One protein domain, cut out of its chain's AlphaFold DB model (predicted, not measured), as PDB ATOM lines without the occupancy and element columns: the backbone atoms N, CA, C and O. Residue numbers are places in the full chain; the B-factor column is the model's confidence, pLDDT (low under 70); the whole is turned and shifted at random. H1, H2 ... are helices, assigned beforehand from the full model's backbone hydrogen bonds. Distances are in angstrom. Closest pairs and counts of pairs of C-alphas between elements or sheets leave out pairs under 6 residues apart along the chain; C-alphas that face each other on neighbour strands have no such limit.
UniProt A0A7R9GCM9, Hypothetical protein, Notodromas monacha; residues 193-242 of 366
ATOM      1  N   ASP A 193     198.250 131.050 155.310       88.75
ATOM      2  CA  ASP A 193     197.981 131.639 156.625       88.75
ATOM      3  C   ASP A 193     197.913 133.163 156.553       88.75
ATOM      4  O   ASP A 193     197.064 133.773 157.208       88.75
ATOM      5  N   LEU A 194     198.710 133.781 155.674       90.69
ATOM      6  CA  LEU A 194     198.571 135.201 155.360       90.69
ATOM      7  C   LEU A 194     197.180 135.491 154.785       90.69
ATOM      8  O   LEU A 194     196.476 136.353 155.310       90.69
ATOM      9  N   VAL A 195     196.737 134.733 153.778       91.50
ATOM     10  CA  VAL A 195     195.402 134.898 153.177       91.50
ATOM     11  C   VAL A 195     194.295 134.699 154.218       91.50
ATOM     12  O   VAL A 195     193.376 135.516 154.308       91.50
ATOM     13  N   LYS A 196     194.396 133.669 155.069       89.56
ATOM     14  CA  LYS A 196     193.447 133.450 156.175       89.56
ATOM     15  C   LYS A 196     193.442 134.620 157.161       89.56
ATOM     16  O   LYS A 196     192.366 135.046 157.581       89.56
ATOM     17  N   SER A 197     194.608 135.166 157.509       91.38
ATOM     18  CA  SER A 197     194.728 136.293 158.443       91.38
ATOM     19  C   SER A 197     194.130 137.586 157.873       91.38
ATOM     20  O   SER A 197     193.383 138.279 158.569       91.38
ATOM     21  N   VAL A 198     194.359 137.865 156.584       93.62
ATOM     22  CA  VAL A 198     193.790 139.015 155.871       93.62
ATOM     23  C   VAL A 198     192.277 138.870 155.759       93.62
ATOM     24  O   VAL A 198     191.559 139.807 156.097       93.62
ATOM     25  N   ASN A 199     191.771 137.690 155.393       92.12
ATOM     26  CA  ASN A 199     190.331 137.428 155.330       92.12
ATOM     27  C   ASN A 199     189.665 137.560 156.700       92.12
ATOM     28  O   ASN A 199     188.604 138.175 156.818       92.12
ATOM     29  N   LYS A 200     190.304 137.045 157.754       92.44
ATOM     30  CA  LYS A 200     189.826 137.205 159.131       92.44
ATOM     31  C   LYS A 200     189.763 138.683 159.520       92.44
ATOM     32  O   LYS A 200     188.756 139.125 160.077       92.44
ATOM     33  N   LYS A 201     190.789 139.468 159.174       95.56
ATOM     34  CA  LYS A 201     190.823 140.912 159.428       95.56
ATOM     35  C   LYS A 201     189.759 141.665 158.627       95.56
ATOM     36  O   LYS A 201     189.028 142.456 159.216       95.56
ATOM     37  N   LEU A 202     189.634 141.400 157.327       95.44
ATOM     38  CA  LEU A 202     188.638 142.018 156.446       95.44
ATOM     39  C   LEU A 202     187.215 141.716 156.911       95.44
ATOM     40  O   LEU A 202     186.388 142.622 156.965       95.44
ATOM     41  N   ARG A 203     186.940 140.471 157.314       91.88
ATOM     42  CA  ARG A 203     185.641 140.078 157.867       91.88
ATOM     43  C   ARG A 203     185.353 140.810 159.178       91.88
ATOM     44  O   ARG A 203     184.252 141.323 159.351       91.88
ATOM     45  N   GLY A 204     186.349 140.938 160.057       94.12
ATOM     46  CA  GLY A 204     186.234 141.740 161.277       94.12
ATOM     47  C   GLY A 204     185.979 143.226 160.999       94.12
ATOM     48  O   GLY A 204     185.098 143.827 161.608       94.12
ATOM     49  N   ASP A 205     186.703 143.815 160.045       92.88
ATOM     50  CA  ASP A 205     186.529 145.210 159.626       92.88
ATOM     51  C   ASP A 205     185.154 145.451 158.986       92.88
ATOM     52  O   ASP A 205     184.509 146.460 159.276       92.88
ATOM     53  N   TYR A 206     184.669 144.514 158.170       94.00
ATOM     54  CA  TYR A 206     183.331 144.561 157.583       94.00
ATOM     55  C   TYR A 206     182.241 144.532 158.659       94.00
ATOM     56  O   TYR A 206     181.383 145.414 158.670       94.00
ATOM     57  N   ILE A 207     182.314 143.584 159.600       93.88
ATOM     58  CA  ILE A 207     181.351 143.477 160.707       93.88
ATOM     59  C   ILE A 207     181.347 144.772 161.530       93.88
ATOM     60  O   ILE A 207     180.280 145.319 161.807       93.88
ATOM     61  N   ARG A 208     182.525 145.327 161.853       95.06
ATOM     62  CA  ARG A 208     182.637 146.609 162.571       95.06
ATOM     63  C   ARG A 208     181.958 147.757 161.824       95.06
ATOM     64  O   ARG A 208     181.181 148.498 162.425       95.06
ATOM     65  N   ARG A 209     182.216 147.901 160.518       94.19
ATOM     66  CA  ARG A 209     181.596 148.951 159.689       94.19
ATOM     67  C   ARG A 209     180.086 148.769 159.584       94.19
ATOM     68  O   ARG A 209     179.355 149.747 159.714       94.19
ATOM     69  N   ARG A 210     179.620 147.532 159.396       91.19
ATOM     70  CA  ARG A 210     178.193 147.210 159.296       91.19
ATOM     71  C   ARG A 210     177.457 147.535 160.593       91.19
ATOM     72  O   ARG A 210     176.427 148.199 160.543       91.19
ATOM     73  N   MET A 211     178.028 147.169 161.740       93.50
ATOM     74  CA  MET A 211     177.470 147.493 163.057       93.50
ATOM     75  C   MET A 211     177.426 149.002 163.313       93.50
ATOM     76  O   MET A 211     176.403 149.520 163.750       93.50
ATOM     77  N   ALA A 212     178.496 149.732 162.984       90.56
ATOM     78  CA  ALA A 212     178.514 151.189 163.111       90.56
ATOM     79  C   ALA A 212     177.465 151.862 162.206       90.56
ATOM     80  O   ALA A 212     176.799 152.813 162.619       90.56
ATOM     81  N   GLN A 213     177.285 151.352 160.985       90.00
ATOM     82  CA  GLN A 213     176.274 151.846 160.054       90.00
ATOM     83  C   GLN A 213     174.856 151.560 160.561       90.00
ATOM     84  O   GLN A 213     174.036 152.475 160.579       90.00
ATOM     85  N   ASN A 214     174.580 150.340 161.029       89.31
ATOM     86  CA  ASN A 214     173.287 149.981 161.614       89.31
ATOM     87  C   ASN A 214     172.982 150.831 162.849       89.31
ATOM     88  O   ASN A 214     171.890 151.375 162.956       89.31
ATOM     89  N   TYR A 215     173.960 151.040 163.732       87.81
ATOM     90  CA  TYR A 215     173.805 151.923 164.886       87.81
ATOM     91  C   TYR A 215     173.468 153.359 164.470       87.81
ATOM     92  O   TYR A 215     172.559 153.972 165.030       87.81
ATOM     93  N   LYS A 216     174.156 153.896 163.454       88.56
ATOM     94  CA  LYS A 216     173.875 155.236 162.925       88.56
ATOM     95  C   LYS A 216     172.472 155.322 162.323       88.56
ATOM     96  O   LYS A 216     171.796 156.317 162.548       88.56
ATOM     97  N   LEU A 217     172.023 154.288 161.610       84.88
ATOM     98  CA  LEU A 217     170.667 154.213 161.060       84.88
ATOM     99  C   LEU A 217     169.613 154.117 162.164       84.88
ATOM    100  O   LEU A 217     168.657 154.877 162.143       84.88
ATOM    101  N   MET A 218     169.810 153.261 163.168       80.75
ATOM    102  CA  MET A 218     168.914 153.160 164.326       80.75
ATOM    103  C   MET A 218     168.835 154.476 165.107       80.75
ATOM    104  O   MET A 218     167.760 154.865 165.552       80.75
ATOM    105  N   THR A 219     169.964 155.180 165.224       78.19
ATOM    106  CA  THR A 219     170.036 156.506 165.849       78.19
ATOM    107  C   THR A 219     169.321 157.563 164.999       78.19
ATOM    108  O   THR A 219     168.602 158.394 165.542       78.19
ATOM    109  N   ALA A 220     169.479 157.524 163.671       76.25
ATOM    110  CA  ALA A 220     168.836 158.455 162.741       76.25
ATOM    111  C   ALA A 220     167.322 158.225 162.608       76.25
ATOM    112  O   ALA A 220     166.576 159.180 162.428       76.25
ATOM    113  N   LEU A 221     166.864 156.975 162.736       75.44
ATOM    114  CA  LEU A 221     165.447 156.599 162.723       75.44
ATOM    115  C   LEU A 221     164.717 156.935 164.035       75.44
ATOM    116  O   LEU A 221     163.537 156.625 164.169       75.44
ATOM    117  N   GLY A 222     165.384 157.573 165.003       59.84
ATOM    118  CA  GLY A 222     164.706 158.151 166.162       59.84
ATOM    119  C   GLY A 222     164.096 157.126 167.117       59.84
ATOM    120  O   GLY A 222     163.201 157.472 167.884       59.84
ATOM    121  N   LEU A 223     164.583 155.878 167.128       55.03
ATOM    122  CA  LEU A 223     164.342 155.010 168.279       55.03
ATOM    123  C   LEU A 223     165.000 155.695 169.472       55.03
ATOM    124  O   LEU A 223     166.221 155.854 169.495       55.03
ATOM    125  N   ASN A 224     164.166 156.176 170.397       54.81
ATOM    126  CA  ASN A 224     164.559 156.985 171.540       54.81
ATOM    127  C   ASN A 224     165.908 156.518 172.093       54.81
ATOM    128  O   ASN A 224     166.083 155.350 172.442       54.81
ATOM    129  N   LYS A 225     166.871 157.439 172.202       59.91
ATOM    130  CA  LYS A 225     168.191 157.180 172.802       59.91
ATOM    131  C   LYS A 225     168.066 156.469 174.163       59.91
ATOM    132  O   LYS A 225     168.938 155.683 174.524       59.91
ATOM    133  N   ALA A 226     166.963 156.720 174.874       62.34
ATOM    134  CA  ALA A 226     166.568 156.050 176.108       62.34
ATOM    135  C   ALA A 226     166.214 154.558 175.924       62.34
ATOM    136  O   ALA A 226     166.732 153.740 176.677       62.34
ATOM    137  N   ASP A 227     165.435 154.181 174.904       64.19
ATOM    138  CA  ASP A 227     165.044 152.784 174.636       64.19
ATOM    139  C   ASP A 227     166.241 151.925 174.223       64.19
ATOM    140  O   ASP A 227     166.382 150.786 174.670       64.19
ATOM    141  N   LEU A 228     167.152 152.471 173.410       66.19
ATOM    142  CA  LEU A 228     168.360 151.748 173.003       66.19
ATOM    143  C   LEU A 228     169.323 151.543 174.185       66.19
ATOM    144  O   LEU A 228     169.932 150.484 174.328       66.19
ATOM    145  N   GLN A 229     169.439 152.540 175.067       73.38
ATOM    146  CA  GLN A 229     170.208 152.418 176.307       73.38
ATOM    147  C   GLN A 229     169.559 151.431 177.283       73.38
ATOM    148  O   GLN A 229     170.259 150.613 177.878       73.38
ATOM    149  N   GLN A 230     168.233 151.456 177.415       74.44
ATOM    150  CA  GLN A 230     167.489 150.528 178.262       74.44
ATOM    151  C   GLN A 230     167.600 149.091 177.741       74.44
ATOM    152  O   GLN A 230     167.864 148.184 178.526       74.44
ATOM    153  N   SER A 231     167.511 148.888 176.423       70.88
ATOM    154  CA  SER A 231     167.793 147.615 175.747       70.88
ATOM    155  C   SER A 231     169.200 147.108 176.074       70.88
ATOM    156  O   SER A 231     169.349 145.987 176.567       70.88
ATOM    157  N   HIS A 232     170.227 147.947 175.907       72.44
ATOM    158  CA  HIS A 232     171.594 147.583 176.281       72.44
ATOM    159  C   HIS A 232     171.704 147.194 177.762       72.44
ATOM    160  O   HIS A 232     172.305 146.169 178.081       72.44
ATOM    161  N   GLN A 233     171.097 147.950 178.679       78.75
ATOM    162  CA  GLN A 233     171.134 147.628 180.109       78.75
ATOM    163  C   GLN A 233     170.410 146.317 180.449       78.75
ATOM    164  O   GLN A 233     170.876 145.573 181.312       78.75
ATOM    165  N   GLN A 234     169.297 146.008 179.780       75.06
ATOM    166  CA  GLN A 234     168.572 144.745 179.952       75.06
ATOM    167  C   GLN A 234     169.410 143.558 179.465       75.06
ATOM    168  O   GLN A 234     169.553 142.572 180.186       75.06
ATOM    169  N   ILE A 235     170.054 143.688 178.302       75.31
ATOM    170  CA  ILE A 235     170.954 142.663 177.755       75.31
ATOM    171  C   ILE A 235     172.125 142.407 178.714       75.31
ATOM    172  O   ILE A 235     172.426 141.256 179.031       75.31
ATOM    173  N   PHE A 236     172.736 143.462 179.262       74.62
ATOM    174  CA  PHE A 236     173.811 143.325 180.252       74.62
ATOM    175  C   PHE A 236     173.354 142.660 181.557       74.62
ATOM    176  O   PHE A 236     174.117 141.899 182.155       74.62
ATOM    177  N   LYS A 237     172.123 142.919 182.010       75.44
ATOM    178  CA  LYS A 237     171.549 142.261 183.196       75.44
ATOM    179  C   LYS A 237     171.298 140.776 182.951       75.44
ATOM    180  O   LYS A 237     171.623 139.971 183.820       75.44
ATOM    181  N   ILE A 238     170.783 140.413 181.776       70.44
ATOM    182  CA  ILE A 238     170.568 139.013 181.390       70.44
ATOM    183  C   ILE A 238     171.911 138.289 181.301       70.44
ATOM    184  O   ILE A 238     172.074 137.267 181.957       70.44
ATOM    185  N   LEU A 239     172.914 138.856 180.620       66.12
ATOM    186  CA  LEU A 239     174.243 138.239 180.534       66.12
ATOM    187  C   LEU A 239     174.905 138.051 181.905       66.12
ATOM    188  O   LEU A 239     175.493 137.004 182.154       66.12
ATOM    189  N   LYS A 240     174.796 139.028 182.816       71.12
ATOM    190  CA  LYS A 240     175.312 138.880 184.188       71.12
ATOM    191  C   LYS A 240     174.566 137.803 184.973       71.12
ATOM    192  O   LYS A 240     175.194 137.054 185.717       71.12
ATOM    193  N   LYS A 241     173.246 137.703 184.799       70.50
ATOM    194  CA  LYS A 241     172.424 136.671 185.443       70.50
ATOM    195  C   LYS A 241     172.750 135.274 184.904       70.50
ATOM    196  O   LYS A 241     172.816 134.332 185.685       70.50
ATOM    197  N   THR A 242     173.020 135.153 183.605       55.06
ATOM    198  CA  THR A 242     173.434 133.901 182.960       55.06
ATOM    199  C   THR A 242     174.871 133.514 183.320       55.06
ATOM    200  O   THR A 242     175.139 132.341 183.529       55.06
TER     201      THR A 242
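Overview. This is residues 193 to 242 of the 366 residues of the protein "Hypothetical protein" of Notodromas monacha (UniProt A0A7R9GCM9). Two straight helices meet near their ends in a wide V, with the longer H1 as one arm and the shorter H2 as the other, joined at the corner by residues 221 to 224. The space between the arms is open. The printed part has 50 residues with two named helices, H1 then H2, and no named strand, and its class is all helix. It is extended, with a radius of gyration of the C-alphas of 15.7 A, and flat, spanning 43 by 32 by 7 A.

Arrangement. H1, residues 193 to 220, and H2, residues 225 to 242, are close but not clearly touching, with 1 pair of C-alphas within 8 A. Their closest C-alphas, those of Thr 219 and Lys 225, are 7.2 A apart. They run opposite ways at a steep tilt of 50 degrees. Residues 193 to 214 of H1 and 229 to 242 of H2 stand free. In H1 and H2 every O i to N i+4 pair is within hydrogen-bond range.

Along the chain. H1 begins at C-alpha 193 (197.981, 131.639, 156.625) and is 40.1 A long from first to last C-alpha. H2 measures 25.9 A and ends at C-alpha 242 (173.434, 133.901, 182.960).

Size, cuts and confidence. The C-alphas farthest apart, those of Asp 193 and Asn 224, are 44.5 A apart. The link from H1 to H2 is tight, and the printed part has no cut. Residues 222 to 228, 239 and 242 have pLDDT under 70.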